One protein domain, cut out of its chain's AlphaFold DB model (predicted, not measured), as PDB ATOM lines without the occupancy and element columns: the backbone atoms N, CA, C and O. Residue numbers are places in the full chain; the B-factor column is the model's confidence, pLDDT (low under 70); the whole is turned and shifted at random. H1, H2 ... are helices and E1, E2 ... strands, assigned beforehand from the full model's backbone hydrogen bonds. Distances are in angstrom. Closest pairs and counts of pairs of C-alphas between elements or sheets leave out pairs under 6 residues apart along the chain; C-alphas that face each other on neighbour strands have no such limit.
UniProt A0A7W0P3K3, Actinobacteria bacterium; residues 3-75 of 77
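Overview. This is residues 3 to 75 of the 77 residues of a protein of Actinobacteria bacterium (UniProt A0A7W0P3K3). A narrow ribbon of two parallel strands, E1 and E2, runs through the middle, with H1 along one side of it and H3 along the other, both helices running back against the strands. H2, the shortest helix, sits beyond the end of the ribbon where the strands finish, next to the loop of residues 44 to 51 that leads to it. The printed part has 73 residues with two named strands and three named helices, in the order E1, H1, E2, H2, H3; the sheet's order is E1, E2, parallel, and the class is mixed, helices and strands. The whole is only just loose, close to compact, with a radius of gyration of the C-alphas of 13.6 A, and its C-alphas span 43 by 28 by 13 A, an outline that is only just flat.

Along the chain. Begin with the sheet: find C-alpha 7 at (-32.868, -7.067, 36.019), where E1 starts. It covers residues 7 to 15, Leu 7 to Arg 15, and measures 21.2 A from first to last C-alpha; it bends by 72 degrees at residue 12. Its neighbour E2 covers residues 37 to 43, from Arg 37 to Val 43, and is 19.7 A long. Between the two in the chain, look for H1 at residues 20 to 29, which begins at C-alpha 20 at (-36.186, 5.706, 27.353) and is 14.1 A long. After E2 come H2, residues 52 to 58, 9.8 A long, and H3, residues 63 to 73, 15.3 A long and the longest helix with its 11 residues. You reach the end of H3 at C-alpha 73, at (-38.942, -8.417, 40.892).

Arrangement. Look first across the sheet, where E1 and E2 are parallel, with 17 degrees between their N-to-C directions. The C-alphas of Val 10 and Lys 40 face each other at 4.8 A, and N 10 to O 39, at 2.8 A, and N 41 to O 10, at 2.8 A, are within hydrogen-bond range. E1, H1 and E2 form a strand-helix-strand unit, two parallel neighbour strands with a helix between them in the chain, and its crossover is right-handed. Next find Gly 21 in H1: its C-alpha is 5.7 A from that of Val 10, the closest pair of H1 and E1, and 6.0 A from that of Lys 40, the closest pair of H1 and E2. Now turn to H3, whose closest C-alphas to E1 are those of Val 70 and Leu 9, 7.7 A apart, and to E2 those of Val 66 and Leu 41, 7.9 A apart. H1 and H3 are apart, and so are H1 and H2. H2 and H3 are close but not clearly touching, with the closest C-alphas, those of Ala 57 and Ala 65, 7.5 A apart. Their lines stand at a shallow tilt of 29 degrees, and they run the same way. In H1, H2 and H3, every O i to N i+4 pair is within hydrogen-bond range.

Size, cuts and confidence. The two C-alphas farthest apart are those of Gly 32 and Ser 49, at 42.5 A. From the first printed C-alpha, that of Asp 3, to the last, that of Arg 75, is 20.3 A. The printed part has no cut. The links E1 to H1 and H2 to H3 are tight, with 4 residues each; H1 to E2, with 7 residues, and E2 to H2, with 8, are short. The mean pLDDT of the printed part is 93.6, and residue 3 alone is under 70 in this predicted model.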
ATOM      1  N   ASP A   3     -25.180  -9.911  29.472       61.25
ATOM      2  CA  ASP A   3     -25.362 -11.314  29.829       61.25
ATOM      3  C   ASP A   3     -25.278 -11.640  31.340       61.25
ATOM      4  O   ASP A   3     -25.781 -12.697  31.730       61.25
ATOM      5  N   ASP A   4     -24.750 -10.754  32.199       76.31
ATOM      6  CA  ASP A   4     -24.755 -10.908  33.671       76.31
ATOM      7  C   ASP A   4     -25.829 -10.079  34.412       76.31
ATOM      8  O   ASP A   4     -25.989 -10.213  35.631       76.31
ATOM      9  N   ILE A   5     -26.612  -9.257  33.703       84.44
ATOM     10  CA  ILE A   5     -27.632  -8.390  34.309       84.44
ATOM     11  C   ILE A   5     -28.975  -9.126  34.384       84.44
ATOM     12  O   ILE A   5     -29.680  -9.276  33.390       84.44
ATOM     13  N   GLY A   6     -29.380  -9.532  35.590       88.31
ATOM     14  CA  GLY A   6     -30.656 -10.232  35.816       88.31
ATOM     15  C   GLY A   6     -31.912  -9.342  35.795       88.31
ATOM     16  O   GLY A   6     -33.024  -9.846  35.602       88.31
ATOM     17  N   LEU A   7     -31.763  -8.028  35.994       92.38
ATOM     18  CA  LEU A   7     -32.868  -7.067  36.019       92.38
ATOM     19  C   LEU A   7     -32.405  -5.675  35.574       92.38
ATOM     20  O   LEU A   7     -31.441  -5.136  36.110       92.38
ATOM     21  N   ILE A   8     -33.160  -5.073  34.661       94.19
ATOM     22  CA  ILE A   8     -33.072  -3.666  34.275       94.19
ATOM     23  C   ILE A   8     -34.416  -3.021  34.606       94.19
ATOM     24  O   ILE A   8     -35.456  -3.445  34.102       94.19
ATOM     25  N   LEU A   9     -34.400  -1.992  35.448       97.44
ATOM     26  CA  LEU A   9     -35.564  -1.155  35.729       97.44
ATOM     27  C   LEU A   9     -35.338   0.212  35.087       97.44
ATOM     28  O   LEU A   9     -34.389   0.910  35.439       97.44
ATOM     29  N   VAL A  10     -36.197   0.581  34.144       98.12
ATOM     30  CA  VAL A  10     -36.182   1.892  33.495       98.12
ATOM     31  C   VAL A  10     -37.279   2.740  34.115       98.12
ATOM     32  O   VAL A  10     -38.431   2.317  34.143       98.12
ATOM     33  N   VAL A  11     -36.918   3.918  34.613       98.50
ATOM     34  CA  VAL A  11     -37.843   4.872  35.232       98.50
ATOM     35  C   VAL A  11     -37.759   6.172  34.454       98.50
ATOM     36  O   VAL A  11     -36.665   6.715  34.291       98.50
ATOM     37  N   GLU A  12     -38.887   6.666  33.959       98.38
ATOM     38  CA  GLU A  12     -38.934   7.893  33.169       98.38
ATOM     39  C   GLU A  12     -40.199   8.709  33.446       98.38
ATOM     40  O   GLU A  12     -41.306   8.179  33.487       98.38
ATOM     41  N   ASP A  13     -40.035  10.027  33.592       97.44
ATOM     42  CA  ASP A  13     -41.145  10.988  33.633       97.44
ATOM     43  C   ASP A  13     -41.575  11.341  32.201       97.44
ATOM     44  O   ASP A  13     -41.432  12.462  31.711       97.44
ATOM     45  N   HIS A  14     -41.977  10.302  31.474       97.25
ATOM     46  CA  HIS A  14     -42.396  10.359  30.083       97.25
ATOM     47  C   HIS A  14     -43.435   9.269  29.813       97.25
ATOM     48  O   HIS A  14     -43.602   8.331  30.595       97.25
ATOM     49  N   ARG A  15     -44.146   9.393  28.687       96.56
ATOM     50  CA  ARG A  15     -45.051   8.354  28.194       96.56
ATOM     51  C   ARG A  15     -44.319   7.027  28.040       96.56
ATOM     52  O   ARG A  15     -43.178   6.989  27.580       96.56
ATOM     53  N   ILE A  16     -45.017   5.945  28.383       97.00
ATOM     54  CA  ILE A  16     -44.481   4.589  28.256       97.00
ATOM     55  C   ILE A  16     -44.103   4.247  26.808       97.00
ATOM     56  O   ILE A  16     -43.205   3.435  26.600       97.00
ATOM     57  N   GLU A  17     -44.744   4.853  25.808       96.62
ATOM     58  CA  GLU A  17     -44.424   4.654  24.395       96.62
ATOM     59  C   GLU A  17     -43.348   5.625  23.882       96.62
ATOM     60  O   GLU A  17     -43.405   6.831  24.124       96.62
ATOM     61  N   GLY A  18     -42.386   5.107  23.114       95.81
ATOM     62  CA  GLY A  18     -41.357   5.879  22.410       95.81
ATOM     63  C   GLY A  18     -40.266   6.484  23.300       95.81
ATOM     64  O   GLY A  18     -39.409   7.207  22.795       95.81
ATOM     65  N   GLY A  19     -40.308   6.214  24.606       96.38
ATOM     66  CA  GLY A  19     -39.414   6.783  25.609       96.38
ATOM     67  C   GLY A  19     -38.087   6.042  25.796       96.38
ATOM     68  O   GLY A  19     -37.650   5.228  24.975       96.38
ATOM     69  N   LEU A  20     -37.445   6.312  26.930       97.81
ATOM     70  CA  LEU A  20     -36.186   5.706  27.353       97.81
ATOM     71  C   LEU A  20     -36.281   4.181  27.415       97.81
ATOM     72  O   LEU A  20     -35.349   3.497  26.998       97.81
ATOM     73  N   GLY A  21     -37.397   3.627  27.889       96.62
ATOM     74  CA  GLY A  21     -37.581   2.180  27.950       96.62
ATOM     75  C   GLY A  21     -37.545   1.516  26.574       96.62
ATOM     76  O   GLY A  21     -36.976   0.436  26.437       96.62
ATOM     77  N   ASP A  22     -38.074   2.174  25.542       96.00
ATOM     78  CA  ASP A  22     -38.014   1.658  24.169       96.00
ATOM     79  C   ASP A  22     -36.612   1.809  23.576       96.00
ATOM     80  O   ASP A  22     -36.127   0.896  22.909       96.00
ATOM     81  N   ALA A  23     -35.917   2.910  23.882       95.88
ATOM     82  CA  ALA A  23     -34.518   3.090  23.499       95.88
ATOM     83  C   ALA A  23     -33.611   2.014  24.125       95.88
ATOM     84  O   ALA A  23     -32.755   1.448  23.443       95.88
ATOM     85  N   VAL A  24     -33.829   1.687  25.403       93.56
ATOM     86  CA  VAL A  24     -33.122   0.610  26.111       93.56
ATOM     87  C   VAL A  24     -33.415  -0.742  25.463       93.56
ATOM     88  O   VAL A  24     -32.480  -1.471  25.139       93.56
ATOM     89  N   LEU A  25     -34.686  -1.071  25.213       92.50
ATOM     90  CA  LEU A  25     -35.059  -2.319  24.538       92.50
ATOM     91  C   LEU A  25     -34.439  -2.421  23.136       92.50
ATOM     92  O   LEU A  25     -33.914  -3.475  22.778       92.50
ATOM     93  N   GLY A  26     -34.439  -1.329  22.370       92.25
ATOM     94  CA  GLY A  26     -33.817  -1.266  21.049       92.25
ATOM     95  C   GLY A  26     -32.303  -1.480  21.094       92.25
ATOM     96  O   GLY A  26     -31.768  -2.253  20.299       92.25
ATOM     97  N   ALA A  27     -31.612  -0.858  22.053       89.88
ATOM     98  CA  ALA A  27     -30.178  -1.054  22.247       89.88
ATOM     99  C   ALA A  27     -29.849  -2.507  22.625       89.88
ATOM    100  O   ALA A  27     -28.926  -3.095  22.065       89.88
ATOM    101  N   LEU A  28     -30.629  -3.106  23.529       88.00
ATOM    102  CA  LEU A  28     -30.415  -4.480  23.984       88.00
ATOM    103  C   LEU A  28     -30.697  -5.510  22.886       88.00
ATOM    104  O   LEU A  28     -29.944  -6.476  22.759       88.00
ATOM    105  N   ALA A  29     -31.710  -5.286  22.044       86.44
ATOM    106  CA  ALA A  29     -32.019  -6.163  20.914       86.44
ATOM    107  C   ALA A  29     -30.836  -6.321  19.938       86.44
ATOM    108  O   ALA A  29     -30.680  -7.374  19.324       86.44
ATOM    109  N   GLY A  30     -29.967  -5.308  19.828       82.62
ATOM    110  CA  GLY A  30     -28.755  -5.363  19.007       82.62
ATOM    111  C   GLY A  30     -27.589  -6.151  19.619       82.62
ATOM    112  O   GLY A  30     -26.602  -6.392  18.927       82.62
ATOM    113  N   THR A  31     -27.674  -6.551  20.892       80.06
ATOM    114  CA  THR A  31     -26.564  -7.196  21.626       80.06
ATOM    115  C   THR A  31     -26.632  -8.723  21.668       80.06
ATOM    116  O   THR A  31     -25.667  -9.361  22.081       80.06
ATOM    117  N   GLY A  32     -27.733  -9.325  21.205       76.38
ATOM    118  CA  GLY A  32     -27.951 -10.772  21.233       76.38
ATOM    119  C   GLY A  32     -28.982 -11.185  22.284       76.38
ATOM    120  O   GLY A  32     -30.057 -10.596  22.369       76.38
ATOM    121  N   THR A  33     -28.698 -12.238  23.051       71.75
ATOM    122  CA  THR A  33     -29.657 -12.793  24.017       71.75
ATOM    123  C   THR A  33     -29.717 -11.959  25.293       71.75
ATOM    124  O   THR A  33     -28.758 -11.902  26.056       71.75
ATOM    125  N   LEU A  34     -30.889 -11.387  25.564       74.19
ATOM    126  CA  LEU A  34     -31.252 -10.869  26.882       74.19
ATOM    127  C   LEU A  34     -31.527 -12.034  27.840       74.19
ATOM    128  O   LEU A  34     -32.454 -12.811  27.620       74.19
ATOM    129  N   THR A  35     -30.732 -12.149  28.903       77.62
ATOM    130  CA  THR A  35     -30.902 -13.169  29.955       77.62
ATOM    131  C   THR A  35     -31.706 -12.658  31.157       77.62
ATOM    132  O   THR A  35     -32.234 -13.461  31.927       77.62
ATOM    133  N   GLY A  36     -31.830 -11.336  31.310       85.62
ATOM    134  CA  GLY A  36     -32.560 -10.676  32.393       85.62
ATOM    135  C   GLY A  36     -33.944 -10.149  32.011       85.62
ATOM    136  O   GLY A  36     -34.372 -10.193  30.857       85.62
ATOM    137  N   ARG A  37     -34.655  -9.607  33.008       90.62
ATOM    138  CA  ARG A  37     -35.934  -8.900  32.810       90.62
ATOM    139  C   ARG A  37     -35.714  -7.407  32.604       90.62
ATOM    140  O   ARG A  37     -34.855  -6.819  33.254       90.62
ATOM    141  N   VAL A  38     -36.554  -6.791  31.779       93.56
ATOM    142  CA  VAL A  38     -36.667  -5.332  31.656       93.56
ATOM    143  C   VAL A  38     -38.047  -4.915  32.162       93.56
ATOM    144  O   VAL A  38     -39.052  -5.447  31.699       93.56
ATOM    145  N   ILE A  39     -38.097  -3.983  33.112       96.88
ATOM    146  CA  ILE A  39     -39.336  -3.397  33.642       96.88
ATOM    147  C   ILE A  39     -39.307  -1.893  33.367       96.88
ATOM    148  O   ILE A  39     -38.273  -1.253  33.550       96.88
ATOM    149  N   LYS A  40     -40.437  -1.331  32.931       98.12
ATOM    150  CA  LYS A  40     -40.606   0.101  32.652       98.12
ATOM    151  C   LYS A  40     -41.585   0.705  33.658       98.12
ATOM    152  O   LYS A  40     -42.715   0.232  33.752       98.12
ATOM    153  N   LEU A  41     -41.159   1.745  34.365       98.62
ATOM    154  CA  LEU A  41     -42.006   2.645  35.144       98.62
ATOM    155  C   LEU A  41     -42.058   3.979  34.402       98.62
ATOM    156  O   LEU A  41     -41.033   4.633  34.212       98.62
ATOM    157  N   ALA A  42     -43.242   4.332  33.925       98.44
ATOM    158  CA  ALA A  42     -43.460   5.465  33.040       98.44
ATOM    159  C   ALA A  42     -44.908   5.944  33.165       98.44
ATOM    160  O   ALA A  42     -45.771   5.229  33.675       98.44
ATOM    161  N   VAL A  43     -45.195   7.129  32.639       98.12
ATOM    162  CA  VAL A  43     -46.549   7.686  32.602       98.12
ATOM    163  C   VAL A  43     -47.406   6.885  31.613       98.12
ATOM    164  O   VAL A  43     -47.150   6.878  30.406       98.12
ATOM    165  N   THR A  44     -48.439   6.205  32.112       97.38
ATOM    166  CA  THR A  44     -49.310   5.321  31.311       97.38
ATOM    167  C   THR A  44     -50.648   5.945  30.934       97.38
ATOM    168  O   THR A  44     -51.247   5.538  29.938       97.38
ATOM    169  N   ASP A  45     -51.071   7.008  31.614       96.38
ATOM    170  CA  ASP A  45     -52.329   7.714  31.345       96.38
ATOM    171  C   ASP A  45     -52.124   9.243  31.300       96.38
ATOM    172  O   ASP A  45     -51.008   9.734  31.487       96.38
ATOM    173  N   MET A  46     -53.174  10.005  31.003       95.62
ATOM    174  CA  MET A  46     -53.152  11.466  31.014       95.62
ATOM    175  C   MET A  46     -53.055  11.987  32.460       95.62
ATOM    176  O   MET A  46     -53.934  11.672  33.267       95.62
ATOM    177  N   PRO A  47     -52.037  12.796  32.813       93.19
ATOM    178  CA  PRO A  47     -51.919  13.338  34.160       93.19
ATOM    179  C   PRO A  47     -53.049  14.325  34.472       93.19
ATOM    180  O   PRO A  47     -53.484  15.109  33.625       93.19
ATOM    181  N   GLY A  48     -53.503  14.296  35.724       95.25
ATOM    182  CA  GLY A  48     -54.390  15.310  36.282       95.25
ATOM    183  C   GLY A  48     -53.637  16.570  36.724       95.25
ATOM    184  O   GLY A  48     -52.457  16.759  36.445       95.25
ATOM    185  N   SER A  49     -54.329  17.441  37.458       97.44
ATOM    186  CA  SER A  49     -53.669  18.518  38.206       97.44
ATOM    187  C   SER A  49     -53.127  17.980  39.527       97.44
ATOM    188  O   SER A  49     -53.805  17.208  40.200       97.44
ATOM    189  N   GLY A  50     -51.934  18.420  39.909       97.06
ATOM    190  CA  GLY A  50     -51.289  18.039  41.159       97.06
ATOM    191  C   GLY A  50     -49.901  18.655  41.259       97.06
ATOM    192  O   GLY A  50     -49.389  19.243  40.301       97.06
ATOM    193  N   THR A  51     -49.297  18.536  42.430       98.44
ATOM    194  CA  THR A  51     -47.878  18.830  42.629       98.44
ATOM    195  C   THR A  51     -47.007  17.817  41.876       98.44
ATOM    196  O   THR A  51     -47.454  16.700  41.596       98.44
ATOM    197  N   PRO A  52     -45.748  18.157  41.550       97.75
ATOM    198  CA  PRO A  52     -44.828  17.208  40.927       97.75
ATOM    199  C   PRO A  52     -44.685  15.897  41.714       97.75
ATOM    200  O   PRO A  52     -44.583  14.828  41.120       97.75
ATOM    201  N   GLU A  53     -44.695  15.961  43.046       98.06
ATOM    202  CA  GLU A  53     -44.624  14.795  43.927       98.06
ATOM    203  C   GLU A  53     -45.865  13.906  43.787       98.06
ATOM    204  O   GLU A  53     -45.730  12.700  43.586       98.06
ATOM    205  N   GLU A  54     -47.061  14.500  43.823       98.31
ATOM    206  CA  GLU A  54     -48.326  13.774  43.650       98.31
ATOM    207  C   GLU A  54     -48.416  13.116  42.271       98.31
ATOM    208  O   GLU A  54     -48.853  11.971  42.163       98.31
ATOM    209  N   LEU A  55     -47.972  13.809  41.218       98.38
ATOM    210  CA  LEU A  55     -48.010  13.276  39.857       98.38
ATOM    211  C   LEU A  55     -47.003  12.136  39.649       98.38
ATOM    212  O   LEU A  55     -47.342  11.153  38.992       98.38
ATOM    213  N   ARG A  56     -45.805  12.204  40.249       98.50
ATOM    214  CA  ARG A  56     -44.835  11.093  40.209       98.50
ATOM    215  C   ARG A  56     -45.324   9.868  40.975       98.50
ATOM    216  O   ARG A  56     -45.164   8.752  40.484       98.50
ATOM    217  N   ALA A  57     -45.939  10.073  42.140       98.31
ATOM    218  CA  ALA A  57     -46.547   8.994  42.913       98.31
ATOM    219  C   ALA A  57     -47.709   8.346  42.145       98.31
ATOM    220  O   ALA A  57     -47.766   7.124  42.008       98.31
ATOM    221  N   TRP A  58     -48.595   9.161  41.561       98.25
ATOM    222  CA  TRP A  58     -49.697   8.692  40.716       98.25
ATOM    223  C   TRP A  58     -49.205   7.879  39.509       98.25
ATOM    224  O   TRP A  58     -49.729   6.797  39.243       98.25
ATOM    225  N   ALA A  59     -48.164   8.351  38.821       98.25
ATOM    226  CA  ALA A  59     -47.551   7.646  37.694       98.25
ATOM    227  C   ALA A  59     -46.680   6.447  38.115       98.25
ATOM    228  O   ALA A  59     -46.186   5.724  37.253       98.25
ATOM    229  N   ARG A  60     -46.493   6.214  39.423       98.31
ATOM    230  CA  ARG A  60     -45.629   5.166  39.993       98.31
ATOM    231  C   ARG A  60     -44.170   5.250  39.528       98.31
ATOM    232  O   ARG A  60     -43.533   4.231  39.268       98.31
ATOM    233  N   ILE A  61     -43.639   6.467  39.441       98.56
ATOM    234  CA  ILE A  61     -42.239   6.760  39.079       98.56
ATOM    235  C   ILE A  61     -41.463   7.434  40.220       98.56
ATOM    236  O   ILE A  61     -40.385   7.993  40.014       98.56
ATOM    237  N   ASP A  62     -42.017   7.414  41.430       98.69
ATOM    238  CA  ASP A  62     -41.357   7.891  42.637       98.69
ATOM    239  C   ASP A  62     -40.459   6.817  43.277       98.69
ATOM    240  O   ASP A  62     -40.367   5.671  42.829       98.69
ATOM    241  N   ALA A  63     -39.742   7.206  44.334       98.50
ATOM    242  CA  ALA A  63     -38.798   6.321  45.010       98.50
ATOM    243  C   ALA A  63     -39.480   5.085  45.623       98.50
ATOM    244  O   ALA A  63     -38.906   3.994  45.589       98.50
ATOM    245  N   ASP A  64     -40.698   5.240  46.146       98.56
ATOM    246  CA  ASP A  64     -41.439   4.150  46.777       98.56
ATOM    247  C   ASP A  64     -41.858   3.099  45.743       98.56
ATOM    248  O   ASP A  64     -41.595   1.909  45.945       98.56
ATOM    249  N   ALA A  65     -42.391   3.522  44.591       98.50
ATOM    250  CA  ALA A  65     -42.733   2.616  43.498       98.50
ATOM    251  C   ALA A  65     -41.502   1.891  42.930       98.50
ATOM    252  O   ALA A  65     -41.571   0.698  42.614       98.50
ATOM    253  N   VAL A  66     -40.355   2.573  42.842       98.56
ATOM    254  CA  VAL A  66     -39.085   1.957  42.431       98.56
ATOM    255  C   VAL A  66     -38.670   0.860  43.410       98.56
ATOM    256  O   VAL A  66     -38.385  -0.264  42.994       98.56
ATOM    257  N   VAL A  67     -38.659   1.153  44.713       98.50
ATOM    258  CA  VAL A  67     -38.273   0.184  45.750       98.50
ATOM    259  C   VAL A  67     -39.220  -1.014  45.777       98.50
ATOM    260  O   VAL A  67     -38.755  -2.154  45.864       98.50
ATOM    261  N   GLU A  68     -40.529  -0.780  45.699       98.44
ATOM    262  CA  GLU A  68     -41.547  -1.829  45.620       98.44
ATOM    263  C   GLU A  68     -41.294  -2.741  44.417       98.44
ATOM    264  O   GLU A  68     -41.113  -3.947  44.591       98.44
ATOM    265  N   THR A  69     -41.150  -2.158  43.225       98.12
ATOM    266  CA  THR A  69     -40.934  -2.898  41.974       98.12
ATOM    267  C   THR A  69     -39.659  -3.737  42.022       98.12
ATOM    268  O   THR A  69     -39.672  -4.907  41.639       98.12
ATOM    269  N   VAL A  70     -38.550  -3.185  42.530       97.00
ATOM    270  CA  VAL A  70     -37.291  -3.935  42.677       97.00
ATOM    271  C   VAL A  70     -37.463  -5.104  43.645       97.00
ATOM    272  O   VAL A  70     -37.036  -6.219  43.345       97.00
ATOM    273  N   ARG A  71     -38.100  -4.876  44.800       97.06
ATOM    274  CA  ARG A  71     -38.329  -5.933  45.794       97.06
ATOM    275  C   ARG A  71     -39.184  -7.050  45.223       97.06
ATOM    276  O   ARG A  71     -38.837  -8.207  45.418       97.06
ATOM    277  N   GLU A  72     -40.271  -6.714  44.538       96.69
ATOM    278  CA  GLU A  72     -41.157  -7.688  43.902       96.69
ATOM    279  C   GLU A  72     -40.457  -8.466  42.800       96.69
ATOM    280  O   GLU A  72     -40.538  -9.694  42.776       96.69
ATOM    281  N   ALA A  73     -39.707  -7.775  41.943       94.94
ATOM    282  CA  ALA A  73     -38.942  -8.417  40.892       94.94
ATOM    283  C   ALA A  73     -37.946  -9.427  41.476       94.94
ATOM    284  O   ALA A  73     -37.822 -10.525  40.943       94.94
ATOM    285  N   LEU A  74     -37.263  -9.102  42.573       93.00
ATOM    286  CA  LEU A  74     -36.237  -9.959  43.173       93.00
ATOM    287  C   LEU A  74     -36.769 -11.012  44.161       93.00
ATOM    288  O   LEU A  74     -35.960 -11.739  44.740       93.00
ATOM    289  N   ARG A  75     -38.091 -11.127  44.370       91.94
ATOM    290  CA  ARG A  75     -38.638 -12.202  45.215       91.94
ATOM    291  C   ARG A  75     -38.280 -13.570  44.612       91.94
ATOM    292  O   ARG A  75     -38.527 -13.776  43.421       91.94
TER     293      ARG A  75